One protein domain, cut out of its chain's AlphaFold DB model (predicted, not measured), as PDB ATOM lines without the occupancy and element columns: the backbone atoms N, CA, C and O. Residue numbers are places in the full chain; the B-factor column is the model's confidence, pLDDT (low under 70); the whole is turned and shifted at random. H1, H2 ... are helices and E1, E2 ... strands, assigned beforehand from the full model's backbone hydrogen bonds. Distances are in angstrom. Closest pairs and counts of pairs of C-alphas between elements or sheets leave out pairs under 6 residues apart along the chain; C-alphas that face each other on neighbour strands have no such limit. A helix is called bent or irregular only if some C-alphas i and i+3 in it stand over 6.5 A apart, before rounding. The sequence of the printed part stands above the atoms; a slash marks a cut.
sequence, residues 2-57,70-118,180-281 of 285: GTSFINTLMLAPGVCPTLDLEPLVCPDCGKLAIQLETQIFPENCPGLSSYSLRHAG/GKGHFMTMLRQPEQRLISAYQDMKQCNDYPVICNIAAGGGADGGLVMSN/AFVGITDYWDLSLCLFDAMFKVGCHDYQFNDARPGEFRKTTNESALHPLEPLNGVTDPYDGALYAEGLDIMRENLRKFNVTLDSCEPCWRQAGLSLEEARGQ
ATOM      1  N   GLY A   2     162.893 194.568 186.229       70.69
ATOM      2  CA  GLY A   2     163.171 195.851 185.554       70.69
ATOM      3  C   GLY A   2     163.386 197.030 186.514       70.69
ATOM      4  O   GLY A   2     164.405 197.704 186.424       70.69
ATOM      5  N   THR A   3     162.502 197.192 187.506       70.69
ATOM      6  CA  THR A   3     162.629 198.224 188.556       70.69
ATOM      7  C   THR A   3     163.893 198.079 189.418       70.69
ATOM      8  O   THR A   3     164.414 199.063 189.921       70.69
ATOM      9  N   SER A   4     164.421 196.866 189.605       78.69
ATOM     10  CA  SER A   4     165.674 196.692 190.356       78.69
ATOM     11  C   SER A   4     166.866 197.177 189.529       78.69
ATOM     12  O   SER A   4     167.735 197.864 190.047       78.69
ATOM     13  N   PHE A   5     166.886 196.866 188.228       86.94
ATOM     14  CA  PHE A   5     168.008 197.225 187.359       86.94
ATOM     15  C   PHE A   5     168.013 198.711 186.984       86.94
ATOM     16  O   PHE A   5     169.079 199.304 186.861       86.94
ATOM     17  N   ILE A   6     166.844 199.349 186.845       84.75
ATOM     18  CA  ILE A   6     166.794 200.797 186.586       84.75
ATOM     19  C   ILE A   6     167.429 201.593 187.731       84.75
ATOM     20  O   ILE A   6     168.129 202.560 187.454       84.75
ATOM     21  N   ASN A   7     167.298 201.141 188.986       80.25
ATOM     22  CA  ASN A   7     167.990 201.755 190.122       80.25
ATOM     23  C   ASN A   7     169.510 201.747 189.905       80.25
ATOM     24  O   ASN A   7     170.152 202.778 190.067       80.25
ATOM     25  N   THR A   8     170.076 200.623 189.451       86.25
ATOM     26  CA  THR A   8     171.496 200.524 189.075       86.25
ATOM     27  C   THR A   8     171.871 201.548 187.999       86.25
ATOM     28  O   THR A   8     172.908 202.198 188.109       86.25
ATOM     29  N   LEU A   9     171.030 201.725 186.974       89.50
ATOM     30  CA  LEU A   9     171.299 202.661 185.877       89.50
ATOM     31  C   LEU A   9     171.229 204.122 186.313       89.50
ATOM     32  O   LEU A   9     172.087 204.908 185.927       89.50
ATOM     33  N   MET A  10     170.232 204.495 187.115       85.62
ATOM     34  CA  MET A  10     170.051 205.873 187.588       85.62
ATOM     35  C   MET A  10     171.251 206.378 188.391       85.62
ATOM     36  O   MET A  10     171.526 207.574 188.425       85.62
ATOM     37  N   LEU A  11     171.972 205.448 189.005       81.06
ATOM     38  CA  LEU A  11     173.109 205.701 189.878       81.06
ATOM     39  C   LEU A  11     174.441 205.659 189.115       81.06
ATOM     40  O   LEU A  11     175.477 206.059 189.646       81.06
ATOM     41  N   ALA A  12     174.422 205.233 187.850       87.44
ATOM     42  CA  ALA A  12     175.602 205.231 187.006       87.44
ATOM     43  C   ALA A  12     176.053 206.672 186.677       87.44
ATOM     44  O   ALA A  12     175.224 207.521 186.319       87.44
ATOM     45  N   PRO A  13     177.370 206.968 186.740       86.25
ATOM     46  CA  PRO A  13     177.892 208.297 186.455       86.25
ATOM     47  C   PRO A  13     177.411 208.851 185.108       86.25
ATOM     48  O   PRO A  13     177.613 208.248 184.056       86.25
ATOM     49  N   GLY A  14     176.791 210.032 185.146       88.56
ATOM     50  CA  GLY A  14     176.316 210.745 183.956       88.56
ATOM     51  C   GLY A  14     174.929 210.338 183.447       88.56
ATOM     52  O   GLY A  14     174.425 211.004 182.545       88.56
ATOM     53  N   VAL A  15     174.285 209.313 184.020       90.38
ATOM     54  CA  VAL A  15     172.917 208.929 183.628       90.38
ATOM     55  C   VAL A  15     171.886 209.911 184.188       90.38
ATOM     56  O   VAL A  15     171.083 210.448 183.420       90.38
ATOM     57  N   CYS A  16     171.956 210.190 185.495       90.75
ATOM     58  CA  CYS A  16     171.095 211.144 186.196       90.75
ATOM     59  C   CYS A  16     171.910 212.195 186.979       90.75
ATOM     60  O   CYS A  16     171.950 212.160 188.206       90.75
ATOM     61  N   PRO A  17     172.607 213.130 186.305       90.38
ATOM     62  CA  PRO A  17     173.590 214.010 186.940       90.38
ATOM     63  C   PRO A  17     172.998 215.049 187.904       90.38
ATOM     64  O   PRO A  17     173.747 215.625 188.688       90.38
ATOM     65  N   THR A  18     171.693 215.327 187.837       87.88
ATOM     66  CA  THR A  18     171.024 216.313 188.706       87.88
ATOM     67  C   THR A  18     170.058 215.676 189.695       87.88
ATOM     68  O   THR A  18     169.404 216.391 190.451       87.88
ATOM     69  N   LEU A  19     169.939 214.348 189.683       84.44
ATOM     70  CA  LEU A  19     169.078 213.643 190.613       84.44
ATOM     71  C   LEU A  19     169.766 213.580 191.978       84.44
ATOM     72  O   LEU A  19     170.837 212.994 192.113       84.44
ATOM     73  N   ASP A  20     169.144 214.193 192.983       77.75
ATOM     74  CA  ASP A  20     169.560 214.038 194.372       77.75
ATOM     75  C   ASP A  20     169.077 212.681 194.888       77.75
ATOM     76  O   ASP A  20     167.877 212.423 194.957       77.75
ATOM     77  N   LEU A  21     170.027 211.803 195.194       71.31
ATOM     78  CA  LEU A  21     169.798 210.402 195.544       71.31
ATOM     79  C   LEU A  21     169.610 210.193 197.049       71.31
ATOM     80  O   LEU A  21     169.061 209.170 197.460       71.31
ATOM     81  N   GLU A  22     170.028 211.163 197.863       66.88
ATOM     82  CA  GLU A  22     169.971 211.100 199.325       66.88
ATOM     83  C   GLU A  22     168.533 210.944 199.882       66.88
ATOM     84  O   GLU A  22     168.335 210.113 200.771       66.88
ATOM     85  N   PRO A  23     167.490 211.619 199.347       57.34
ATOM     86  CA  PRO A  23     166.116 211.478 199.833       57.34
ATOM     87  C   PRO A  23     165.382 210.221 199.334       57.34
ATOM     88  O   PRO A  23     164.258 209.962 199.763       57.34
ATOM     89  N   LEU A  24     165.967 209.454 198.408       60.97
ATOM     90  CA  LEU A  24     165.273 208.366 197.703       60.97
ATOM     91  C   LEU A  24     165.479 206.995 198.352       60.97
ATOM     92  O   LEU A  24     164.749 206.045 198.056       60.97
ATOM     93  N   VAL A  25     166.431 206.891 199.279       58.16
ATOM     94  CA  VAL A  25     166.590 205.728 200.150       58.16
ATOM     95  C   VAL A  25     165.607 205.873 201.303       58.16
ATOM     96  O   VAL A  25     165.874 206.569 202.276       58.16
ATOM     97  N   CYS A  26     164.451 205.218 201.208       55.25
ATOM     98  CA  CYS A  26     163.499 205.148 202.315       55.25
ATOM     99  C   CYS A  26     164.154 204.476 203.542       55.25
ATOM    100  O   CYS A  26     164.362 203.254 203.503       55.25
ATOM    101  N   PRO A  27     164.442 205.217 204.632       48.81
ATOM    102  CA  PRO A  27     165.247 204.711 205.750       48.81
ATOM    103  C   PRO A  27     164.584 203.534 206.472       48.81
ATOM    104  O   PRO A  27     165.260 202.600 206.892       48.81
ATOM    105  N   ASP A  28     163.250 203.550 206.550       49.56
ATOM    106  CA  ASP A  28     162.466 202.562 207.298       49.56
ATOM    107  C   ASP A  28     161.973 201.389 206.444       49.56
ATOM    108  O   ASP A  28     161.507 200.383 206.978       49.56
ATOM    109  N   CYS A  29     162.048 201.500 205.115       53.81
ATOM    110  CA  CYS A  29     161.576 200.446 204.223       53.81
ATOM    111  C   CYS A  29     162.674 199.773 203.405       53.81
ATOM    112  O   CYS A  29     162.372 198.786 202.734       53.81
ATOM    113  N   GLY A  30     163.925 200.256 203.476       49.03
ATOM    114  CA  GLY A  30     165.074 199.665 202.778       49.03
ATOM    115  C   GLY A  30     164.886 199.590 201.259       49.03
ATOM    116  O   GLY A  30     165.523 198.786 200.585       49.03
ATOM    117  N   LYS A  31     163.952 200.378 200.713       51.91
ATOM    118  CA  LYS A  31     163.465 200.273 199.337       51.91
ATOM    119  C   LYS A  31     163.633 201.610 198.637       51.91
ATOM    120  O   LYS A  31     162.883 202.544 198.895       51.91
ATOM    121  N   LEU A  32     164.572 201.649 197.696       51.56
ATOM    122  CA  LEU A  32     164.787 202.753 196.752       51.56
ATOM    123  C   LEU A  32     163.655 202.863 195.694       51.56
ATOM    124  O   LEU A  32     163.589 203.794 194.905       51.56
ATOM    125  N   ALA A  33     162.766 201.869 195.624       49.66
ATOM    126  CA  ALA A  33     162.322 201.377 194.324       49.66
ATOM    127  C   ALA A  33     160.998 201.906 193.754       49.66
ATOM    128  O   ALA A  33     160.795 201.789 192.554       49.66
ATOM    129  N   ILE A  34     160.068 202.421 194.562       50.94
ATOM    130  CA  ILE A  34     158.700 202.684 194.058       50.94
ATOM    131  C   ILE A  34     158.472 204.163 193.725       50.94
ATOM    132  O   ILE A  34     157.701 204.476 192.826       50.94
ATOM    133  N   GLN A  35     159.158 205.093 194.394       48.84
ATOM    134  CA  GLN A  35     158.947 206.526 194.141       48.84
ATOM    135  C   GLN A  35     159.798 207.073 192.992       48.84
ATOM    136  O   GLN A  35     159.392 208.043 192.350       48.84
ATOM    137  N   LEU A  36     160.927 206.430 192.685       52.59
ATOM    138  CA  LEU A  36     161.835 206.900 191.646       52.59
ATOM    139  C   LEU A  36     161.223 206.875 190.252       52.59
ATOM    140  O   LEU A  36     161.418 207.827 189.510       52.59
ATOM    141  N   GLU A  37     160.420 205.863 189.918       55.03
ATOM    142  CA  GLU A  37     159.777 205.750 188.601       55.03
ATOM    143  C   GLU A  37     158.910 206.977 188.265       55.03
ATOM    144  O   GLU A  37     158.868 207.410 187.117       55.03
ATOM    145  N   THR A  38     158.286 207.599 189.273       53.94
ATOM    146  CA  THR A  38     157.504 208.840 189.103       53.94
ATOM    147  C   THR A  38     158.359 210.105 188.994       53.94
ATOM    148  O   THR A  38     157.839 211.160 188.641       53.94
ATOM    149  N   GLN A  39     159.655 210.002 189.299       54.88
ATOM    150  CA  GLN A  39     160.630 211.093 189.296       54.88
ATOM    151  C   GLN A  39     161.725 210.943 188.228       54.88
ATOM    152  O   GLN A  39     162.591 211.817 188.138       54.88
ATOM    153  N   ILE A  40     161.694 209.882 187.403       62.81
ATOM    154  CA  ILE A  40     162.513 209.789 186.184       62.81
ATOM    155  C   ILE A  40     161.944 210.797 185.188       62.81
ATOM    156  O   ILE A  40     161.212 210.469 184.255       62.81
ATOM    157  N   PHE A  41     162.264 212.058 185.426       68.31
ATOM    158  CA  PHE A  41     161.997 213.116 184.486       68.31
ATOM    159  C   PHE A  41     163.198 213.250 183.543       68.31
ATOM    160  O   PHE A  41     164.345 213.191 184.008       68.31
ATOM    161  N   PRO A  42     162.975 213.430 182.229       74.44
ATOM    162  CA  PRO A  42     164.052 213.566 181.248       74.44
ATOM    163  C   PRO A  42     165.081 214.645 181.604       74.44
ATOM    164  O   PRO A  42     166.256 214.493 181.280       74.44
ATOM    165  N   GLU A  43     164.663 215.710 182.295       82.19
ATOM    166  CA  GLU A  43     165.550 216.766 182.783       82.19
ATOM    167  C   GLU A  43     166.550 216.285 183.837       82.19
ATOM    168  O   GLU A  43     167.690 216.748 183.832       82.19
ATOM    169  N   ASN A  44     166.158 215.341 184.699       84.56
ATOM    170  CA  ASN A  44     167.019 214.832 185.764       84.56
ATOM    171  C   ASN A  44     167.870 213.643 185.328       84.56
ATOM    172  O   ASN A  44     168.965 213.430 185.850       84.56
ATOM    173  N   CYS A  45     167.359 212.888 184.356       89.31
ATOM    174  CA  CYS A  45     167.936 211.651 183.859       89.31
ATOM    175  C   CYS A  45     168.014 211.645 182.324       89.31
ATOM    176  O   CYS A  45     167.365 210.818 181.679       89.31
ATOM    177  N   PRO A  46     168.815 212.528 181.698       89.81
ATOM    178  CA  PRO A  46     168.939 212.584 180.243       89.81
ATOM    179  C   PRO A  46     169.424 211.254 179.643       89.81
ATOM    180  O   PRO A  46     169.013 210.903 178.534       89.81
ATOM    181  N   GLY A  47     170.225 210.476 180.387       86.81
ATOM    182  CA  GLY A  47     170.668 209.137 179.984       86.81
ATOM    183  C   GLY A  47     169.546 208.092 179.915       86.81
ATOM    184  O   GLY A  47     169.726 207.050 179.293       86.81
ATOM    185  N   LEU A  48     168.380 208.385 180.501       87.25
ATOM    186  CA  LEU A  48     167.169 207.556 180.471       87.25
ATOM    187  C   LEU A  48     166.015 208.245 179.728       87.25
ATOM    188  O   LEU A  48     164.870 207.822 179.833       87.25
ATOM    189  N   SER A  49     166.289 209.287 178.940       82.44
ATOM    190  CA  SER A  49     165.255 210.054 178.219       82.44
ATOM    191  C   SER A  49     164.434 209.233 177.216       82.44
ATOM    192  O   SER A  49     163.325 209.624 176.871       82.44
ATOM    193  N   SER A  50     164.966 208.099 176.752       80.44
ATOM    194  CA  SER A  50     164.280 207.144 175.862       80.44
ATOM    195  C   SER A  50     163.914 205.830 176.567       80.44
ATOM    196  O   SER A  50     163.694 204.811 175.914       80.44
ATOM    197  N   TYR A  51     163.910 205.822 177.902       78.38
ATOM    198  CA  TYR A  51     163.525 204.664 178.698       78.38
ATOM    199  C   TYR A  51     162.005 204.473 178.690       78.38
ATOM    200  O   TYR A  51     161.243 205.430 178.812       78.38
ATOM    201  N   SER A  52     161.562 203.220 178.607       74.25
ATOM    202  CA  SER A  52     160.156 202.858 178.758       74.25
ATOM    203  C   SER A  52     160.002 201.754 179.794       74.25
ATOM    204  O   SER A  52     160.613 200.693 179.685       74.25
ATOM    205  N   LEU A  53     159.134 201.990 180.780       68.88
ATOM    206  CA  LEU A  53     158.700 200.986 181.762       68.88
ATOM    207  C   LEU A  53     157.663 200.012 181.194       68.88
ATOM    208  O   LEU A  53     157.199 199.102 181.883       68.88
ATOM    209  N   ARG A  54     157.230 200.224 179.951       76.81
ATOM    210  CA  ARG A  54     156.155 199.442 179.355       76.81
ATOM    211  C   ARG A  54     156.713 198.180 178.708       76.81
ATOM    212  O   ARG A  54     157.755 198.209 178.063       76.81
ATOM    213  N   HIS A  55     155.956 197.086 178.811       78.81
ATOM    214  CA  HIS A  55     156.206 195.829 178.094       78.81
ATOM    215  C   HIS A  55     155.840 195.966 176.607       78.81
ATOM    216  O   HIS A  55     154.925 195.310 176.103       78.81
ATOM    217  N   ALA A  56     156.503 196.896 175.930       87.06
ATOM    218  CA  ALA A  56     156.301 197.195 174.527       87.06
ATOM    219  C   ALA A  56     157.383 196.552 173.662       87.06
ATOM    220  O   ALA A  56     158.476 196.222 174.128       87.06
ATOM    221  N   GLY A  57     157.059 196.383 172.389       91.69
ATOM    222  CA  GLY A  57     158.014 195.992 171.373       91.69
ATOM    223  C   GLY A  57     159.093 197.056 171.163       91.69
ATOM    224  O   GLY A  57     158.828 198.251 171.270       91.69
ATOM    225  N   GLY A  70     168.338 202.887 168.379       92.75
ATOM    226  CA  GLY A  70     168.837 202.554 169.717       92.75
ATOM    227  C   GLY A  70     169.985 201.537 169.745       92.75
ATOM    228  O   GLY A  70     170.444 201.166 170.826       92.75
ATOM    229  N   LYS A  71     170.449 201.047 168.586       96.00
ATOM    230  CA  LYS A  71     171.505 200.027 168.502       96.00
ATOM    231  C   LYS A  71     172.755 200.478 169.273       96.00
ATOM    232  O   LYS A  71     173.297 201.546 169.015       96.00
ATOM    233  N   GLY A  72     173.222 199.643 170.198       95.50
ATOM    234  CA  GLY A  72     174.362 199.928 171.075       95.50
ATOM    235  C   GLY A  72     174.007 200.688 172.355       95.50
ATOM    236  O   GLY A  72     174.905 200.968 173.142       95.50
ATOM    237  N   HIS A  73     172.727 200.992 172.584       92.81
ATOM    238  CA  HIS A  73     172.236 201.669 173.789       92.81
ATOM    239  C   HIS A  73     171.231 200.830 174.587       92.81
ATOM    240  O   HIS A  73     170.902 201.186 175.716       92.81
ATOM    241  N   PHE A  74     170.757 199.707 174.042       94.12
ATOM    242  CA  PHE A  74     169.839 198.834 174.766       94.12
ATOM    243  C   PHE A  74     170.548 198.068 175.881       94.12
ATOM    244  O   PHE A  74     171.680 197.608 175.729       94.12
ATOM    245  N   MET A  75     169.851 197.883 176.994       95.31
ATOM    246  CA  MET A  75     170.293 197.048 178.104       95.31
ATOM    247  C   MET A  75     169.134 196.157 178.529       95.31
ATOM    248  O   MET A  75     167.980 196.584 178.488       95.31
ATOM    249  N   THR A  76     169.417 194.917 178.915       95.62
ATOM    250  CA  THR A  76     168.374 193.995 179.376       95.62
ATOM    251  C   THR A  76     168.871 193.045 180.452       95.62
ATOM    252  O   THR A  76     170.058 192.728 180.528       95.62
ATOM    253  N   MET A  77     167.918 192.571 181.252       95.44
ATOM    254  CA  MET A  77     168.072 191.464 182.183       95.44
ATOM    255  C   MET A  77     167.121 190.354 181.741       95.44
ATOM    256  O   MET A  77     165.902 190.522 181.804       95.44
ATOM    257  N   LEU A  78     167.663 189.223 181.298       96.25
ATOM    258  CA  LEU A  78     166.859 188.042 180.984       96.25
ATOM    259  C   LEU A  78     166.686 187.186 182.239       96.25
ATOM    260  O   LEU A  78     167.450 187.298 183.192       96.25
ATOM    261  N   ARG A  79     165.665 186.338 182.268       94.19
ATOM    262  CA  ARG A  79     165.435 185.360 183.335       94.19
ATOM    263  C   ARG A  79     165.078 184.038 182.688       94.19
ATOM    264  O   ARG A  79     164.491 184.050 181.603       94.19
ATOM    265  N   GLN A  80     165.396 182.939 183.359       95.88
ATOM    266  CA  GLN A  80     164.938 181.615 182.966       95.88
ATOM    267  C   GLN A  80     163.415 181.679 182.664       95.88
ATOM    268  O   GLN A  80     162.661 182.220 183.485       95.88
ATOM    269  N   PRO A  81     162.951 181.250 181.473       96.56
ATOM    270  CA  PRO A  81     161.608 181.595 180.997       96.56
ATOM    271  C   PRO A  81     160.466 181.113 181.892       96.56
ATOM    272  O   PRO A  81     159.539 181.866 182.184       96.56
ATOM    273  N   GLU A  82     160.537 179.886 182.390       95.75
ATOM    274  CA  GLU A  82     159.534 179.313 183.284       95.75
ATOM    275  C   GLU A  82     159.475 180.081 184.614       95.75
ATOM    276  O   GLU A  82     158.395 180.409 185.111       95.75
ATOM    277  N   GLN A  83     160.633 180.477 185.147       93.50
ATOM    278  CA  GLN A  83     160.727 181.340 186.326       93.50
ATOM    279  C   GLN A  83     160.147 182.735 186.073       93.50
ATOM    280  O   GLN A  83     159.484 183.300 186.950       93.50
ATOM    281  N   ARG A  84     160.358 183.295 184.873       93.25
ATOM    282  CA  ARG A  84     159.736 184.555 184.438       93.25
ATOM    283  C   ARG A  84     158.213 184.426 184.414       93.25
ATOM    284  O   ARG A  84     157.539 185.310 184.936       93.25
ATOM    285  N   LEU A  85     157.679 183.346 183.845       92.94
ATOM    286  CA  LEU A  85     156.237 183.107 183.741       92.94
ATOM    287  C   LEU A  85     155.585 182.953 185.120       92.94
ATOM    288  O   LEU A  85     154.580 183.606 185.391       92.94
ATOM    289  N   ILE A  86     156.178 182.173 186.027       92.31
ATOM    290  CA  ILE A  86     155.653 182.032 187.397       92.31
ATOM    291  C   ILE A  86     155.680 183.377 188.131       92.31
ATOM    292  O   ILE A  86     154.698 183.761 188.765       92.31
ATOM    293  N   SER A  87     156.781 184.122 188.013       87.81
ATOM    294  CA  SER A  87     156.912 185.437 188.639       87.81
ATOM    295  C   SER A  87     155.884 186.436 188.108       87.81
ATOM    296  O   SER A  87     155.301 187.171 188.901       87.81
ATOM    297  N   ALA A  88     155.634 186.451 186.795       86.25
ATOM    298  CA  ALA A  88     154.617 187.304 186.185       86.25
ATOM    299  C   ALA A  88     153.205 186.931 186.663       86.25
ATOM    300  O   ALA A  88     152.408 187.811 186.974       86.25
ATOM    301  N   TYR A  89     152.910 185.634 186.800       88.44
ATOM    302  CA  TYR A  89     151.625 185.172 187.326       88.44
ATOM    303  C   TYR A  89     151.393 185.620 188.769       88.44
ATOM    304  O   TYR A  89     150.300 186.059 189.115       88.44
ATOM    305  N   GLN A  90     152.419 185.517 189.616       86.19
ATOM    306  CA  GLN A  90     152.340 185.950 191.012       86.19
ATOM    307  C   GLN A  90     152.115 187.460 191.128       86.19
ATOM    308  O   GLN A  90     151.279 187.876 191.926       86.19
ATOM    309  N   ASP A  91     152.802 188.256 190.305       79.44
ATOM    310  CA  ASP A  91     152.617 189.711 190.226       79.44
ATOM    311  C   ASP A  91     151.181 190.057 189.793       79.44
ATOM    312  O   ASP A  91     150.468 190.781 190.489       79.44
ATOM    313  N   MET A  92     150.685 189.418 188.727       79.38
ATOM    314  CA  MET A  92     149.293 189.571 188.292       79.38
ATOM    315  C   MET A  92     148.295 189.154 189.379       79.38
ATOM    316  O   MET A  92     147.266 189.806 189.556       79.38
ATOM    317  N   LYS A  93     148.575 188.072 190.115       83.50
ATOM    318  CA  LYS A  93     147.674 187.545 191.148       83.50
ATOM    319  C   LYS A  93     147.594 188.508 192.318       83.50
ATOM    320  O   LYS A  93     146.504 188.806 192.793       83.50
ATOM    321  N   GLN A  94     148.734 189.054 192.726       78.25
ATOM    322  CA  GLN A  94     148.783 190.098 193.736       78.25
ATOM    323  C   GLN A  94     147.961 191.322 193.310       78.25
ATOM    324  O   GLN A  94     147.231 191.876 194.128       78.25
ATOM    325  N   CYS A  95     148.009 191.702 192.031       74.06
ATOM    326  CA  CYS A  95     147.168 192.777 191.504       74.06
ATOM    327  C   CYS A  95     145.675 192.461 191.490       74.06
ATOM    328  O   CYS A  95     144.865 193.360 191.717       74.06
ATOM    329  N   ASN A  96     145.306 191.207 191.242       77.38
ATOM    330  CA  ASN A  96     143.927 190.743 191.350       77.38
ATOM    331  C   ASN A  96     143.418 190.792 192.792       77.38
ATOM    332  O   ASN A  96     142.309 191.262 193.036       77.38
ATOM    333  N   ASP A  97     144.243 190.359 193.740       78.88
ATOM    334  CA  ASP A  97     143.866 190.293 195.149       78.88
ATOM    335  C   ASP A  97     143.862 191.692 195.808       78.88
ATOM    336  O   ASP A  97     143.081 191.946 196.728       78.88
ATOM    337  N   TYR A  98     144.679 192.631 195.304       77.06
ATOM    338  CA  TYR A  98     144.846 193.987 195.846       77.06
ATOM    339  C   TYR A  98     144.832 195.086 194.759       77.06
ATOM    340  O   TYR A  98     145.846 195.758 194.528       77.06
ATOM    341  N   PRO A  99     143.677 195.370 194.126       69.12
ATOM    342  CA  PRO A  99     143.594 196.272 192.970       69.12
ATOM    343  C   PRO A  99     144.017 197.720 193.273       69.12
ATOM    344  O   PRO A  99     144.565 198.407 192.413       69.12
ATOM    345  N   VAL A 100     143.814 198.191 194.510       64.56
ATOM    346  CA  VAL A 100     144.229 199.542 194.934       64.56
ATOM    347  C   VAL A 100     145.753 199.695 194.911       64.56
ATOM    348  O   VAL A 100     146.255 200.738 194.500       64.56
ATOM    349  N   ILE A 101     146.490 198.655 195.308       61.56
ATOM    350  CA  ILE A 101     147.958 198.685 195.373       61.56
ATOM    351  C   ILE A 101     148.549 198.681 193.958       61.56
ATOM    352  O   ILE A 101     149.488 199.428 193.682       61.56
ATOM    353  N   CYS A 102     147.968 197.913 193.033       63.09
ATOM    354  CA  CYS A 102     148.492 197.848 191.670       63.09
ATOM    355  C   CYS A 102     148.216 199.086 190.820       63.09
ATOM    356  O   CYS A 102     149.060 199.436 190.001       63.09
ATOM    357  N   ASN A 103     147.124 199.816 191.054       53.97
ATOM    358  CA  ASN A 103     146.912 201.104 190.381       53.97
ATOM    359  C   ASN A 103     147.997 202.137 190.730       53.97
ATOM    360  O   ASN A 103     148.360 202.962 189.893       53.97
ATOM    361  N   ILE A 104     148.548 202.071 191.946       51.62
ATOM    362  CA  ILE A 104     149.649 202.939 192.378       51.62
ATOM    363  C   ILE A 104     150.968 202.477 191.743       51.62
ATOM    364  O   ILE A 104     151.700 203.295 191.191       51.62
ATOM    365  N   ALA A 105     151.249 201.170 191.761       49.03
ATOM    366  CA  ALA A 105     152.480 200.599 191.201       49.03
ATOM    367  C   ALA A 105     152.564 200.681 189.664       49.03
ATOM    368  O   ALA A 105     153.657 200.700 189.113       49.03
ATOM    369  N   ALA A 106     151.430 200.757 188.965       50.56
ATOM    370  CA  ALA A 106     151.375 200.929 187.513       50.56
ATOM    371  C   ALA A 106     151.537 202.392 187.046       50.56
ATOM    372  O   ALA A 106     151.334 202.681 185.865       50.56
ATOM    373  N   GLY A 107     151.870 203.324 187.949       45.59
ATOM    374  CA  GLY A 107     152.052 204.739 187.612       45.59
ATOM    375  C   GLY A 107     150.740 205.459 187.292       45.59
ATOM    376  O   GLY A 107     150.700 206.296 186.390       45.59
ATOM    377  N   GLY A 108     149.654 205.120 187.997       36.97
ATOM    378  CA  GLY A 108     148.316 205.680 187.797       36.97
ATOM    379  C   GLY A 108     148.218 207.183 188.071       36.97
ATOM    380  O   GLY A 108     147.714 207.604 189.110       36.97
ATOM    381  N   GLY A 109     148.625 208.004 187.101       34.19
ATOM    382  CA  GLY A 109     147.942 209.268 186.830       34.19
ATOM    383  C   GLY A 109     146.499 208.986 186.397       34.19
ATOM    384  O   GLY A 109     146.196 207.888 185.934       34.19
ATOM    385  N   ALA A 110     145.606 209.965 186.542       34.62
ATOM    386  CA  ALA A 110     144.160 209.833 186.320       34.62
ATOM    387  C   ALA A 110     143.734 209.304 184.925       34.62
ATOM    388  O   ALA A 110     142.578 208.925 184.759       34.62
ATOM    389  N   ASP A 111     144.669 209.190 183.975       36.38
ATOM    390  CA  ASP A 111     144.462 208.665 182.619       36.38
ATOM    391  C   ASP A 111     145.182 207.311 182.360       36.38
ATOM    392  O   ASP A 111     145.279 206.835 181.226       36.38
ATOM    393  N   GLY A 112     145.712 206.660 183.404       36.88
ATOM    394  CA  GLY A 112     146.446 205.392 183.341       36.88
ATOM    395  C   GLY A 112     145.525 204.174 183.233       36.88
ATOM    396  O   GLY A 112     145.050 203.650 184.238       36.88
ATOM    397  N   GLY A 113     145.295 203.710 182.003       37.47
ATOM    398  CA  GLY A 113     144.434 202.586 181.606       37.47
ATOM    399  C   GLY A 113     144.816 201.181 182.103       37.47
ATOM    400  O   GLY A 113     144.827 200.237 181.318       37.47
ATOM    401  N   LEU A 114     145.075 201.028 183.401       43.59
ATOM    402  CA  LEU A 114     144.872 199.781 184.145       43.59
ATOM    403  C   LEU A 114     143.742 199.909 185.174       43.59
ATOM    404  O   LEU A 114     143.525 199.001 185.974       43.59
ATOM    405  N   VAL A 115     142.930 200.972 185.099       39.69
ATOM    406  CA  VAL A 115     141.538 200.819 185.523       39.69
ATOM    407  C   VAL A 115     141.010 199.630 184.736       39.69
ATOM    408  O   VAL A 115     141.062 199.638 183.504       39.69
ATOM    409  N   MET A 116     140.545 198.606 185.452       43.69
ATOM    410  CA  MET A 116     139.677 197.574 184.910       43.69
ATOM    411  C   MET A 116     138.463 198.272 184.293       43.69
ATOM    412  O   MET A 116     137.413 198.409 184.914       43.69
ATOM    413  N   SER A 117     138.614 198.808 183.084       42.09
ATOM    414  CA  SER A 117     137.477 199.181 182.276       42.09
ATOM    415  C   SER A 117     136.770 197.863 182.010       42.09
ATOM    416  O   SER A 117     137.419 196.860 181.697       42.09
ATOM    417  N   ASN A 118     135.451 197.841 182.169       43.72
ATOM    418  CA  ASN A 118     134.620 196.642 182.045       43.72
ATOM    419  C   ASN A 118     134.737 195.913 180.682       43.72
ATOM    420  O   ASN A 118     133.994 194.966 180.452       43.72
ATOM    421  N   ALA A 180     174.064 197.036 174.503       97.25
ATOM    422  CA  ALA A 180     175.260 197.417 175.243       97.25
ATOM    423  C   ALA A 180     175.528 196.452 176.404       97.25
ATOM    424  O   ALA A 180     176.680 196.226 176.773       97.25
ATOM    425  N   PHE A 181     174.459 195.901 176.986       97.94
ATOM    426  CA  PHE A 181     174.522 195.016 178.139       97.94
ATOM    427  C   PHE A 181     173.401 193.974 178.115       97.94
ATOM    428  O   PHE A 181     172.243 194.293 177.837       97.94
ATOM    429  N   VAL A 182     173.757 192.737 178.457       98.25
ATOM    430  CA  VAL A 182     172.828 191.619 178.641       98.25
ATOM    431  C   VAL A 182     173.220 190.914 179.933       98.25
ATOM    432  O   VAL A 182     174.267 190.269 179.991       98.25
ATOM    433  N   GLY A 183     172.397 191.064 180.966       97.06
ATOM    434  CA  GLY A 183     172.546 190.350 182.229       97.06
ATOM    435  C   GLY A 183     171.503 189.248 182.394       97.06
ATOM    436  O   GLY A 183     170.528 189.159 181.642       97.06
ATOM    437  N   ILE A 184     171.715 188.403 183.399       96.12
ATOM    438  CA  ILE A 184     170.876 187.251 183.719       96.12
ATOM    439  C   ILE A 184     170.411 187.353 185.169       96.12
ATOM    440  O   ILE A 184     171.205 187.407 186.099       96.12
ATOM    441  N   THR A 185     169.099 187.357 185.361       92.06
ATOM    442  CA  THR A 185     168.440 187.499 186.662       92.06
ATOM    443  C   THR A 185     168.774 186.343 187.593       92.06
ATOM    444  O   THR A 185     168.950 186.552 188.786       92.06
ATOM    445  N   ASP A 186     168.889 185.135 187.046       89.88
ATOM    446  CA  ASP A 186     169.280 183.928 187.778       89.88
ATOM    447  C   ASP A 186     170.713 184.028 188.337       89.88
ATOM    448  O   ASP A 186     171.065 183.316 189.270       89.88
ATOM    449  N   TYR A 187     171.507 184.962 187.800       91.81
ATOM    450  CA  TYR A 187     172.868 185.291 188.219       91.81
ATOM    451  C   TYR A 187     172.994 186.791 188.497       91.81
ATOM    452  O   TYR A 187     173.862 187.470 187.934       91.81
ATOM    453  N   TRP A 188     172.062 187.331 189.286       90.94
ATOM    454  CA  TRP A 188     171.899 188.770 189.513       90.94
ATOM    455  C   TRP A 188     173.203 189.436 189.959       90.94
ATOM    456  O   TRP A 188     173.672 190.371 189.308       90.94
ATOM    457  N   ASP A 189     173.840 188.900 191.000       90.69
ATOM    458  CA  ASP A 189     175.013 189.528 191.618       90.69
ATOM    459  C   ASP A 189     176.220 189.533 190.675       90.69
ATOM    460  O   ASP A 189     176.981 190.502 190.606       90.69
ATOM    461  N   LEU A 190     176.379 188.453 189.904       93.69
ATOM    462  CA  LEU A 190     177.418 188.344 188.886       93.69
ATOM    463  C   LEU A 190     177.128 189.256 187.684       93.69
ATOM    464  O   LEU A 190     178.052 189.832 187.117       93.69
ATOM    465  N   SER A 191     175.856 189.418 187.312       95.12
ATOM    466  CA  SER A 191     175.441 190.335 186.246       95.12
ATOM    467  C   SER A 191     175.730 191.787 186.609       95.12
ATOM    468  O   SER A 191     176.228 192.529 185.768       95.12
ATOM    469  N   LEU A 192     175.476 192.189 187.855       93.81
ATOM    470  CA  LEU A 192     175.789 193.537 188.331       93.81
ATOM    471  C   LEU A 192     177.291 193.787 188.423       93.81
ATOM    472  O   LEU A 192     177.768 194.798 187.923       93.81
ATOM    473  N   CYS A 193     178.054 192.829 188.946       94.94
ATOM    474  CA  CYS A 193     179.511 192.923 188.930       94.94
ATOM    475  C   CYS A 193     180.066 193.051 187.497       94.94
ATOM    476  O   CYS A 193     180.970 193.849 187.235       94.94
ATOM    477  N   LEU A 194     179.504 192.303 186.538       96.31
ATOM    478  CA  LEU A 194     179.852 192.446 185.126       96.31
ATOM    479  C   LEU A 194     179.495 193.839 184.593       96.31
ATOM    480  O   LEU A 194     180.312 194.449 183.906       96.31
ATOM    481  N   PHE A 195     178.306 194.347 184.913       96.31
ATOM    482  CA  PHE A 195     177.886 195.697 184.545       96.31
ATOM    483  C   PHE A 195     178.869 196.754 185.071       96.31
ATOM    484  O   PHE A 195     179.362 197.577 184.294       96.31
ATOM    485  N   ASP A 196     179.248 196.681 186.346       94.56
ATOM    486  CA  ASP A 196     180.203 197.608 186.954       94.56
ATOM    487  C   ASP A 196     181.573 197.544 186.273       94.56
ATOM    488  O   ASP A 196     182.181 198.584 186.010       94.56
ATOM    489  N   ALA A 197     182.052 196.347 185.919       95.69
ATOM    490  CA  ALA A 197     183.306 196.178 185.187       95.69
ATOM    491  C   ALA A 197     183.238 196.753 183.759       95.69
ATOM    492  O   ALA A 197     184.199 197.369 183.287       95.69
ATOM    493  N   MET A 198     182.105 196.576 183.073       96.25
ATOM    494  CA  MET A 198     181.885 197.061 181.707       96.25
ATOM    495  C   MET A 198     181.804 198.587 181.634       96.25
ATOM    496  O   MET A 198     182.408 199.192 180.744       96.25
ATOM    497  N   PHE A 199     181.076 199.206 182.563       95.06
ATOM    498  CA  PHE A 199     180.732 200.630 182.509       95.06
ATOM    499  C   PHE A 199     181.450 201.488 183.557       95.06
ATOM    500  O   PHE A 199     181.306 202.708 183.538       95.06
ATOM    501  N   LYS A 200     182.274 200.882 184.422       93.00
ATOM    502  CA  LYS A 200     183.052 201.554 185.479       93.00
ATOM    503  C   LYS A 200     182.177 202.364 186.440       93.00
ATOM    504  O   LYS A 200     182.557 203.460 186.845       93.00
ATOM    505  N   VAL A 201     181.010 201.822 186.781       89.50
ATOM    506  CA  VAL A 201     180.032 202.476 187.664       89.50
ATOM    507  C   VAL A 201     180.487 202.450 189.123       89.50
ATOM    508  O   VAL A 201     180.322 203.441 189.825       89.50
ATOM    509  N   GLY A 202     181.170 201.378 189.530       87.94
ATOM    510  CA  GLY A 202     181.562 201.158 190.918       87.94
ATOM    511  C   GLY A 202     180.507 200.357 191.675       87.94
ATOM    512  O   GLY A 202     179.344 200.325 191.294       87.94
ATOM    513  N   CYS A 203     180.953 199.692 192.735       87.00
ATOM    514  CA  CYS A 203     180.130 198.772 193.504       87.00
ATOM    515  C   CYS A 203     179.349 199.497 194.586       87.00
ATOM    516  O   CYS A 203     179.935 200.200 195.418       87.00
ATOM    517  N   HIS A 204     178.045 199.257 194.616       85.44
ATOM    518  CA  HIS A 204     177.166 199.845 195.610       85.44
ATOM    519  C   HIS A 204     176.153 198.830 196.140       85.44
ATOM    520  O   HIS A 204     175.538 198.087 195.381       85.44
ATOM    521  N   ASP A 205     175.952 198.835 197.457       82.81
ATOM    522  CA  ASP A 205     175.039 197.940 198.177       82.81
ATOM    523  C   ASP A 205     173.615 197.941 197.607       82.81
ATOM    524  O   ASP A 205     173.014 196.889 197.388       82.81
ATOM    525  N   TYR A 206     173.101 199.115 197.256       79.62
ATOM    526  CA  TYR A 206     171.762 199.272 196.708       79.62
ATOM    527  C   TYR A 206     171.536 198.565 195.367       79.62
ATOM    528  O   TYR A 206     170.382 198.283 195.044       79.62
ATOM    529  N   GLN A 207     172.583 198.265 194.586       84.25
ATOM    530  CA  GLN A 207     172.432 197.536 193.319       84.25
ATOM    531  C   GLN A 207     171.977 196.097 193.600       84.25
ATOM    532  O   GLN A 207     171.210 195.513 192.838       84.25
ATOM    533  N   PHE A 208     172.402 195.544 194.736       84.38
ATOM    534  CA  PHE A 208     172.123 194.177 195.160       84.38
ATOM    535  C   PHE A 208     170.835 194.050 195.984       84.38
ATOM    536  O   PHE A 208     170.377 192.941 196.262       84.38
ATOM    537  N   ASN A 209     170.201 195.173 196.327       76.94
ATOM    538  CA  ASN A 209     168.935 195.168 197.041       76.94
ATOM    539  C   ASN A 209     167.792 194.733 196.119       76.94
ATOM    540  O   ASN A 209     167.523 195.333 195.073       76.94
ATOM    541  N   ASP A 210     167.045 193.716 196.547       71.88
ATOM    542  CA  ASP A 210     165.804 193.363 195.875       71.88
ATOM    543  C   ASP A 210     164.749 194.448 196.123       71.88
ATOM    544  O   ASP A 210     164.135 194.535 197.185       71.88
ATOM    545  N   ALA A 211     164.521 195.272 195.104       66.00
ATOM    546  CA  ALA A 211     163.462 196.273 195.060       66.00
ATOM    547  C   ALA A 211     162.047 195.685 195.230       66.00
ATOM    548  O   ALA A 211     161.118 196.404 195.612       66.00
ATOM    549  N   ARG A 212     161.859 194.397 194.923       65.75
ATOM    550  CA  ARG A 212     160.569 193.704 194.955       65.75
ATOM    551  C   ARG A 212     160.704 192.348 195.658       65.75
ATOM    552  O   ARG A 212     160.491 191.319 195.015       65.75
ATOM    553  N   PRO A 213     160.967 192.333 196.980       62.81
ATOM    554  CA  PRO A 213     160.970 191.093 197.736       62.81
ATOM    555  C   PRO A 213     159.538 190.572 197.733       62.81
ATOM    556  O   PRO A 213     158.670 191.107 198.428       62.81
ATOM    557  N   GLY A 214     159.264 189.591 196.872       56.53
ATOM    558  CA  GLY A 214     157.950 188.963 196.799       56.53
ATOM    559  C   GLY A 214     157.538 188.461 198.184       56.53
ATOM    560  O   GLY A 214     158.389 188.111 198.999       56.53
ATOM    561  N   GLU A 215     156.237 188.396 198.471       55.66
ATOM    562  CA  GLU A 215     155.734 187.892 199.762       55.66
ATOM    563  C   GLU A 215     156.293 186.494 200.106       55.66
ATOM    564  O   GLU A 215     156.537 186.192 201.272       55.66
ATOM    565  N   PHE A 216     156.604 185.689 199.083       48.47
ATOM    566  CA  PHE A 216     157.263 184.382 199.199       48.47
ATOM    567  C   PHE A 216     158.700 184.421 199.753       48.47
ATOM    568  O   PHE A 216     159.159 183.417 200.290       48.47
ATOM    569  N   ARG A 217     159.408 185.556 199.683       47.31
ATOM    570  CA  ARG A 217     160.758 185.700 200.260       47.31
ATOM    571  C   ARG A 217     160.751 185.870 201.778       47.31
ATOM    572  O   ARG A 217     161.785 185.683 202.405       47.31
ATOM    573  N   LYS A 218     159.607 186.178 202.402       45.00
ATOM    574  CA  LYS A 218     159.533 186.340 203.867       45.00
ATOM    575  C   LYS A 218     159.687 185.018 204.633       45.00
ATOM    576  O   LYS A 218     159.898 185.059 205.840       45.00
ATOM    577  N   THR A 219     159.551 183.863 203.976       39.41
ATOM    578  CA  THR A 219     159.465 182.558 204.655       39.41
ATOM    579  C   THR A 219     160.619 181.601 204.368       39.41
ATOM    580  O   THR A 219     160.714 180.580 205.044       39.41
ATOM    581  N   THR A 220     161.512 181.904 203.421       39.03
ATOM    582  CA  THR A 220     162.669 181.049 203.112       39.03
ATOM    583  C   THR A 220     163.917 181.900 202.891       39.03
ATOM    584  O   THR A 220     163.879 182.889 202.167       39.03
ATOM    585  N   ASN A 221     165.021 181.520 203.538       41.12
ATOM    586  CA  ASN A 221     166.329 182.191 203.496       41.12
ATOM    587  C   ASN A 221     167.049 182.068 202.137       41.12
ATOM    588  O   ASN A 221     168.265 182.213 202.072       41.12
ATOM    589  N   GLU A 222     166.345 181.774 201.046       42.53
ATOM    590  CA  GLU A 222     166.990 181.434 199.784       42.53
ATOM    591  C   GLU A 222     166.459 182.266 198.625       42.53
ATOM    592  O   GLU A 222     165.265 182.538 198.477       42.53
ATOM    593  N   SER A 223     167.383 182.577 197.720       51.91
ATOM    594  CA  SER A 223     167.170 182.869 196.302       51.91
ATOM    595  C   SER A 223     166.508 181.698 195.551       51.91
ATOM    596  O   SER A 223     166.858 181.410 194.409       51.91
ATOM    597  N   ALA A 224     165.576 180.992 196.196       59.78
ATOM    598  CA  ALA A 224     164.979 179.769 195.712       59.78
ATOM    599  C   ALA A 224     164.142 180.072 194.472       59.78
ATOM    600  O   ALA A 224     163.156 180.816 194.509       59.78
ATOM    601  N   LEU A 225     164.567 179.478 193.361       75.88
ATOM    602  CA  LEU A 225     163.767 179.362 192.154       75.88
ATOM    603  C   LEU A 225     162.366 178.867 192.536       75.88
ATOM    604  O   LEU A 225     162.206 178.003 193.400       75.88
ATOM    605  N   HIS A 226     161.338 179.416 191.896       83.00
ATOM    606  CA  HIS A 226     159.980 178.949 192.106       83.00
ATOM    607  C   HIS A 226     159.873 177.458 191.745       83.00
ATOM    608  O   HIS A 226     160.467 177.043 190.743       83.00
ATOM    609  N   PRO A 227     159.087 176.666 192.497       87.69
ATOM    610  CA  PRO A 227     158.730 175.315 192.078       87.69
ATOM    611  C   PRO A 227     158.108 175.355 190.676       87.69
ATOM    612  O   PRO A 227     157.263 176.211 190.403       87.69
ATOM    613  N   LEU A 228     158.546 174.464 189.783       91.38
ATOM    614  CA  LEU A 228     158.082 174.407 188.388       91.38
ATOM    615  C   LEU A 228     156.829 173.538 188.221       91.38
ATOM    616  O   LEU A 228     156.148 173.633 187.203       91.38
ATOM    617  N   GLU A 229     156.494 172.715 189.216       93.50
ATOM    618  CA  GLU A 229     155.324 171.831 189.229       93.50
ATOM    619  C   GLU A 229     154.015 172.555 188.857       93.50
ATOM    620  O   GLU A 229     153.245 171.998 188.069       93.50
ATOM    621  N   PRO A 230     153.756 173.799 189.318       92.88
ATOM    622  CA  PRO A 230     152.555 174.548 188.950       92.88
ATOM    623  C   PRO A 230     152.413 174.869 187.452       92.88
ATOM    624  O   PRO A 230     151.312 175.202 187.019       92.88
ATOM    625  N   LEU A 231     153.486 174.778 186.655       92.81
ATOM    626  CA  LEU A 231     153.419 174.954 185.198       92.81
ATOM    627  C   LEU A 231     152.894 173.716 184.469       92.81
ATOM    628  O   LEU A 231     152.655 173.795 183.267       92.81
ATOM    629  N   ASN A 232     152.731 172.578 185.154       94.94
ATOM    630  CA  ASN A 232     152.194 171.349 184.566       94.94
ATOM    631  C   ASN A 232     152.929 170.926 183.270       94.94
ATOM    632  O   ASN A 232     152.324 170.518 182.278       94.94
ATOM    633  N   GLY A 233     154.258 171.084 183.257       95.44
ATOM    634  CA  GLY A 233     155.110 170.752 182.112       95.44
ATOM    635  C   GLY A 233     155.087 171.763 180.959       95.44
ATOM    636  O   GLY A 233     155.691 171.494 179.922       95.44
ATOM    637  N   VAL A 234     154.420 172.913 181.104       95.50
ATOM    638  CA  VAL A 234     154.546 174.009 180.136       95.50
ATOM    639  C   VAL A 234     155.969 174.551 180.157       95.50
ATOM    640  O   VAL A 234     156.489 174.922 181.207       95.50
ATOM    641  N   THR A 235     156.558 174.626 178.969       96.81
ATOM    642  CA  THR A 235     157.859 175.242 178.717       96.81
ATOM    643  C   THR A 235     157.716 176.387 177.726       96.81
ATOM    644  O   THR A 235     156.807 176.362 176.891       96.81
ATOM    645  N   ASP A 236     158.651 177.329 177.741       96.75
ATOM    646  CA  ASP A 236     158.738 178.411 176.760       96.75
ATOM    647  C   ASP A 236     159.992 178.250 175.883       96.75
ATOM    648  O   ASP A 236     161.033 178.851 176.160       96.75
ATOM    649  N   PRO A 237     159.936 177.424 174.820       97.69
ATOM    650  CA  PRO A 237     161.116 177.123 174.012       97.69
ATOM    651  C   PRO A 237     161.645 178.348 173.252       97.69
ATOM    652  O   PRO A 237     162.840 178.420 172.964       97.69
ATOM    653  N   TYR A 238     160.780 179.321 172.948       98.06
ATOM    654  CA  TYR A 238     161.140 180.519 172.191       98.06
ATOM    655  C   TYR A 238     161.978 181.470 173.045       98.06
ATOM    656  O   TYR A 238     163.110 181.801 172.680       98.06
ATOM    657  N   ASP A 239     161.463 181.849 174.221       97.88
ATOM    658  CA  ASP A 239     162.243 182.642 175.175       97.88
ATOM    659  C   ASP A 239     163.418 181.815 175.727       97.88
ATOM    660  O   ASP A 239     164.450 182.387 176.062       97.88
ATOM    661  N   GLY A 240     163.320 180.480 175.758       98.06
ATOM    662  CA  GLY A 240     164.415 179.577 176.123       98.06
ATOM    663  C   GLY A 240     165.618 179.682 175.187       98.06
ATOM    664  O   GLY A 240     166.752 179.793 175.655       98.06
ATOM    665  N   ALA A 241     165.386 179.726 173.874       98.50
ATOM    666  CA  ALA A 241     166.447 179.948 172.892       98.50
ATOM    667  C   ALA A 241     167.088 181.340 173.038       98.50
ATOM    668  O   ALA A 241     168.309 181.475 172.939       98.50
ATOM    669  N   LEU A 242     166.284 182.374 173.307       98.56
ATOM    670  CA  LEU A 242     166.782 183.730 173.552       98.56
ATOM    671  C   LEU A 242     167.560 183.835 174.876       98.56
ATOM    672  O   LEU A 242     168.588 184.505 174.943       98.56
ATOM    673  N   TYR A 243     167.102 183.154 175.924       98.38
ATOM    674  CA  TYR A 243     167.776 183.086 177.217       98.38
ATOM    675  C   TYR A 243     169.134 182.385 177.108       98.38
ATOM    676  O   TYR A 243     170.130 182.890 177.629       98.38
ATOM    677  N   ALA A 244     169.202 181.267 176.377       98.25
ATOM    678  CA  ALA A 244     170.461 180.586 176.077       98.25
ATOM    679  C   ALA A 244     171.446 181.508 175.338       98.25
ATOM    680  O   ALA A 244     172.621 181.566 175.698       98.25
ATOM    681  N   GLU A 245     170.957 182.296 174.377       98.69
ATOM    682  CA  GLU A 245     171.764 183.310 173.694       98.69
ATOM    683  C   GLU A 245     172.307 184.371 174.661       98.69
ATOM    684  O   GLU A 245     173.480 184.738 174.598       98.69
ATOM    685  N   GLY A 246     171.470 184.849 175.584       98.38
ATOM    686  CA  GLY A 246     171.882 185.801 176.611       98.38
ATOM    687  C   GLY A 246     172.950 185.246 177.552       98.38
ATOM    688  O   GLY A 246     173.878 185.971 177.905       98.38
ATOM    689  N   LEU A 247     172.868 183.959 177.910       97.88
ATOM    690  CA  LEU A 247     173.913 183.288 178.688       97.88
ATOM    691  C   LEU A 247     175.249 183.275 177.947       97.88
ATOM    692  O   LEU A 247     176.286 183.527 178.558       97.88
ATOM    693  N   ASP A 248     175.240 183.009 176.642       98.31
ATOM    694  CA  ASP A 248     176.462 183.020 175.840       98.31
ATOM    695  C   ASP A 248     177.070 184.424 175.757       98.31
ATOM    696  O   ASP A 248     178.268 184.577 176.004       98.31
ATOM    697  N   ILE A 249     176.249 185.458 175.535       98.50
ATOM    698  CA  ILE A 249     176.692 186.865 175.562       98.50
ATOM    699  C   ILE A 249     177.288 187.222 176.930       98.50
ATOM    700  O   ILE A 249     178.369 187.813 177.003       98.50
ATOM    701  N   MET A 250     176.620 186.845 178.025       97.88
ATOM    702  CA  MET A 250     177.116 187.087 179.381       97.88
ATOM    703  C   MET A 250     178.468 186.394 179.597       97.88
ATOM    704  O   MET A 250     179.408 187.046 180.042       97.88
ATOM    705  N   ARG A 251     178.619 185.114 179.227       97.50
ATOM    706  CA  ARG A 251     179.893 184.369 179.344       97.50
ATOM    707  C   ARG A 251     181.019 184.996 178.527       97.50
ATOM    708  O   ARG A 251     182.146 185.091 179.009       97.50
ATOM    709  N   GLU A 252     180.737 185.403 177.292       98.31
ATOM    710  CA  GLU A 252     181.700 186.099 176.435       98.31
ATOM    711  C   GLU A 252     182.172 187.404 177.089       98.31
ATOM    712  O   GLU A 252     183.378 187.661 177.157       98.31
ATOM    713  N   ASN A 253     181.243 188.187 177.644       98.50
ATOM    714  CA  ASN A 253     181.560 189.428 178.343       98.50
ATOM    715  C   ASN A 253     182.312 189.184 179.662       98.50
ATOM    716  O   ASN A 253     183.310 189.858 179.903       98.50
ATOM    717  N   LEU A 254     181.939 188.185 180.468       97.88
ATOM    718  CA  LEU A 254     182.690 187.802 181.670       97.88
ATOM    719  C   LEU A 254     184.169 187.547 181.340       97.88
ATOM    720  O   LEU A 254     185.053 188.116 181.977       97.88
ATOM    721  N   ARG A 255     184.455 186.779 180.279       98.19
ATOM    722  CA  ARG A 255     185.837 186.545 179.820       98.19
ATOM    723  C   ARG A 255     186.503 187.829 179.327       98.19
ATOM    724  O   ARG A 255     187.636 188.112 179.703       98.19
ATOM    725  N   LYS A 256     185.807 188.609 178.495       98.31
ATOM    726  CA  LYS A 256     186.322 189.855 177.904       98.31
ATOM    727  C   LYS A 256     186.722 190.886 178.961       98.31
ATOM    728  O   LYS A 256     187.718 191.580 178.776       98.31
ATOM    729  N   PHE A 257     185.956 190.983 180.044       97.75
ATOM    730  CA  PHE A 257     186.174 191.941 181.130       97.75
ATOM    731  C   PHE A 257     186.875 191.322 182.350       97.75
ATOM    732  O   PHE A 257     187.035 191.997 183.362       97.75
ATOM    733  N   ASN A 258     187.341 190.070 182.241       97.50
ATOM    734  CA  ASN A 258     188.027 189.328 183.302       97.50
ATOM    735  C   ASN A 258     187.236 189.289 184.625       97.50
ATOM    736  O   ASN A 258     187.793 189.469 185.709       97.50
ATOM    737  N   VAL A 259     185.926 189.072 184.515       96.44
ATOM    738  CA  VAL A 259     184.999 188.979 185.642       96.44
ATOM    739  C   VAL A 259     184.784 187.510 186.002       96.44
ATOM    740  O   VAL A 259     184.421 186.682 185.169       96.44
ATOM    741  N   THR A 260     185.008 187.198 187.271       94.75
ATOM    742  CA  THR A 260     184.862 185.891 187.916       94.75
ATOM    743  C   THR A 260     184.191 186.084 189.276       94.75
ATOM    744  O   THR A 260     184.149 187.202 189.785       94.75
ATOM    745  N   LEU A 261     183.720 185.006 189.909       91.69
ATOM    746  CA  LEU A 261     183.164 185.100 191.266       91.69
ATOM    747  C   LEU A 261     184.176 185.715 192.251       91.69
ATOM    748  O   LEU A 261     183.820 186.573 193.050       91.69
ATOM    749  N   ASP A 262     185.452 185.341 192.142       93.38
ATOM    750  CA  ASP A 262     186.498 185.838 193.038       93.38
ATOM    751  C   ASP A 262     186.854 187.308 192.753       93.38
ATOM    752  O   ASP A 262     187.102 188.075 193.680       93.38
ATOM    753  N   SER A 263     186.822 187.751 191.489       95.19
ATOM    754  CA  SER A 263     187.037 189.174 191.178       95.19
ATOM    755  C   SER A 263     185.870 190.059 191.624       95.19
ATOM    756  O   SER A 263     186.068 191.254 191.825       95.19
ATOM    757  N   CYS A 264     184.668 189.493 191.760       93.88
ATOM    758  CA  CYS A 264     183.488 190.193 192.267       93.88
ATOM    759  C   CYS A 264     183.429 190.244 193.795       93.88
ATOM    760  O   CYS A 264     182.713 191.072 194.348       93.88
ATOM    761  N   GLU A 265     184.193 189.406 194.494       92.75
ATOM    762  CA  GLU A 265     184.136 189.320 195.950       92.75
ATOM    763  C   GLU A 265     184.315 190.676 196.665       92.75
ATOM    764  O   GLU A 265     183.521 190.968 197.563       92.75
ATOM    765  N   PRO A 266     185.279 191.549 196.301       92.38
ATOM    766  CA  PRO A 266     185.410 192.849 196.958       92.38
ATOM    767  C   PRO A 266     184.146 193.712 196.829       92.38
ATOM    768  O   PRO A 266     183.773 194.390 197.783       92.38
ATOM    769  N   CYS A 267     183.478 193.631 195.674       89.56
ATOM    770  CA  CYS A 267     182.223 194.317 195.374       89.56
ATOM    771  C   CYS A 267     181.108 193.858 196.317       89.56
ATOM    772  O   CYS A 267     180.473 194.660 196.997       89.56
ATOM    773  N   TRP A 268     180.929 192.542 196.414       89.81
ATOM    774  CA  TRP A 268     179.903 191.922 197.247       89.81
ATOM    775  C   TRP A 268     180.135 192.174 198.731       89.81
ATOM    776  O   TRP A 268     179.196 192.522 199.441       89.81
ATOM    777  N   ARG A 269     181.390 192.112 199.197       89.12
ATOM    778  CA  ARG A 269     181.722 192.465 200.583       89.12
ATOM    779  C   ARG A 269     181.386 193.924 200.895       89.12
ATOM    780  O   ARG A 269     180.880 194.199 201.977       89.12
ATOM    781  N   GLN A 270     181.654 194.849 199.969       86.31
ATOM    782  CA  GLN A 270     181.263 196.255 200.124       86.31
ATOM    783  C   GLN A 270     179.735 196.412 200.162       86.31
ATOM    784  O   GLN A 270     179.231 197.249 200.904       86.31
ATOM    785  N   ALA A 271     179.017 195.578 199.408       81.56
ATOM    786  CA  ALA A 271     177.560 195.518 199.388       81.56
ATOM    787  C   ALA A 271     176.928 194.778 200.585       81.56
ATOM    788  O   ALA A 271     175.708 194.725 200.691       81.56
ATOM    789  N   GLY A 272     177.731 194.189 201.480       85.12
ATOM    790  CA  GLY A 272     177.237 193.399 202.612       85.12
ATOM    791  C   GLY A 272     176.751 191.988 202.256       85.12
ATOM    792  O   GLY A 272     176.142 191.338 203.100       85.12
ATOM    793  N   LEU A 273     177.033 191.501 201.044       82.25
ATOM    794  CA  LEU A 273     176.736 190.135 200.612       82.25
ATOM    795  C   LEU A 273     177.867 189.173 200.996       82.25
ATOM    796  O   LEU A 273     179.055 189.487 200.849       82.25
ATOM    797  N   SER A 274     177.514 187.964 201.432       81.25
ATOM    798  CA  SER A 274     178.483 186.886 201.629       81.25
ATOM    799  C   SER A 274     178.810 186.161 200.316       81.25
ATOM    800  O   SER A 274     177.999 186.051 199.396       81.25
ATOM    801  N   LEU A 275     180.018 185.594 200.241       75.81
ATOM    802  CA  LEU A 275     180.430 184.719 199.136       75.81
ATOM    803  C   LEU A 275     179.511 183.504 198.959       75.81
ATOM    804  O   LEU A 275     179.375 183.007 197.845       75.81
ATOM    805  N   GLU A 276     178.947 182.985 200.048       77.56
ATOM    806  CA  GLU A 276     178.086 181.801 200.017       77.56
ATOM    807  C   GLU A 276     176.747 182.120 199.345       77.56
ATOM    808  O   GLU A 276     176.313 181.367 198.473       77.56
ATOM    809  N   GLU A 277     176.161 183.279 199.657       73.25
ATOM    810  CA  GLU A 277     174.940 183.782 199.012       73.25
ATOM    811  C   GLU A 277     175.146 184.005 197.507       73.25
ATOM    812  O   GLU A 277     174.312 183.591 196.699       73.25
ATOM    813  N   ALA A 278     176.292 184.573 197.118       70.56
ATOM    814  CA  ALA A 278     176.615 184.806 195.712       70.56
ATOM    815  C   ALA A 278     176.930 183.501 194.948       70.56
ATOM    816  O   ALA A 278     176.527 183.323 193.796       70.56
ATOM    817  N   ARG A 279     177.637 182.547 195.576       69.94
ATOM    818  CA  ARG A 279     178.000 181.250 194.964       69.94
ATOM    819  C   ARG A 279     176.818 180.290 194.845       69.94
ATOM    820  O   ARG A 279     176.814 179.464 193.930       69.94
ATOM    821  N   GLY A 280     175.814 180.408 195.717       65.12
ATOM    822  CA  GLY A 280     174.606 179.577 195.709       65.12
ATOM    823  C   GLY A 280     173.799 179.639 194.407       65.12
ATOM    824  O   GLY A 280     172.983 178.759 194.153       65.12
ATOM    825  N   GLN A 281     174.062 180.624 193.542       64.56
ATOM    826  CA  GLN A 281     173.383 180.780 192.254       64.56
ATOM    827  C   GLN A 281     173.840 179.761 191.193       64.56
ATOM    828  O   GLN A 281     173.156 179.590 190.192       64.56
TER     829      GLN A 281
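Overview. This is residues 2 to 57, 70 to 118 and 180 to 281 of the 285 residues of the protein "Hypothetical protein" of Alexandrium catenella (UniProt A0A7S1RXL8). A very short parallel sheet of two strands, E1 and E2, lies between two helices, with H4 over one face and the long H7 over the other. H1 and the short H5 lie on the same side as H4, H8 crosses H4 with H9 next to it, and H2 leads away from the end of E1 to H3 at one far end of the whole. Much of the rest is long loop, above all residues 11 to 57 after H1. The 207 printed residues hold nine named helices and two named strands in the order H1 E1 H2 H3 E2 H4 H5 H6 H7 H8 H9; the class is mostly helix, though under half of the residues, 101, are in named elements. The whole is compact, with a radius of gyration of the C-alphas of 17.8 A and spans of 54 by 48 by 38 A.

Along the chain. Strand E1 is residues 74 to 78, 12.8 A from first to last C-alpha, and E2 is residues 180 to 184, 13.9 A. C-alpha 74 is at (169.839, 198.834, 174.766). H7, the longest helix, is residues 237 to 256 and 28.5 A long, from C-alpha 237 at (161.116, 177.123, 174.012) to C-alpha 256 at (186.322, 189.855, 177.904). H4 is residues 185 to 199, 18.5 A; it is irregular, with C-alphas 186 and 189 8.9 A apart. H1 is residues 2 to 10, 12.3 A, and H2 is residues 81 to 97, 24.3 A. H3 is residues 99 to 105, H5 is 205 to 208 and H6 is 215 to 218. H8 is residues 261 to 270, 14.4 A, and is irregular, with C-alphas 263 and 266 7.0 A apart. H9 is residues 275 to 279, and C-alpha 279 is at (178.000, 181.250, 194.964).

Arrangement. E1 and E2 are parallel neighbours, their directions 9 degrees apart, with N 78 and O 183 at 2.9 A and N 180 and O 74 at 2.7 A, both within hydrogen-bond range. The closest C-alphas of E2 and H7 are those of Val 182 and Gly 246, 6.2 A apart. Those of E2 and H4 are Gly 183 and Ser 191, 5.0 A. H4 is the hub, touching three helices. It only just touches H7, with 3 pairs of C-alphas within 8 A, closest at Leu 194 and Leu 254, 6.4 A, at a steep tilt of 40 degrees, the same way. It touches H8, about perpendicular at 85 degrees, closest at the C-alphas of Cys 193 and Cys 264, 5.9 A. It touches H5, closest at the C-alphas of Asp 189 and Phe 208, 6.5 A. H5 also touches H1, closest at the C-alphas of Thr 8 and Gln 207, 5.3 A. H1 and H4 are near each other. H8 touches H9, closest at the C-alphas of Glu 265 and Leu 275, 6.7 A. H2 only just touches H7, with residue 81 alone and 3 pairs of C-alphas within 8 A, closest at Pro 81 and Asp 239, 5.9 A. H2 and H3 are close but not clearly touching, closest at the C-alphas of Cys 95 and Cys 102, 5.2 A. H6 is apart from each of the other named elements. Every O i to N i+4 pair is within hydrogen-bond range in H2, H7 and H9, against 3 of 5 in H1, 2 of 3 in H3, 9 of 11 in H4 and 4 of 6 in H8; H5 and H6 are too short for such a pair.

Size, cuts and confidence. The two C-alphas farthest apart are those of Asn 118 and Asp 262, 54.1 A. Residues 58 to 69 are cut out, with 12.8 A between C-alphas 57 and 70, and residues 119 to 179, with 41.2 A between C-alphas 118 and 180. Of the links that are printed whole, H6 to H7 is long, with 18 residues. The mean pLDDT of the printed part is 78.9; 58 residues are under 70, namely 22 to 41, 53, 99 to 118, 211 to 224 and 279 to 281.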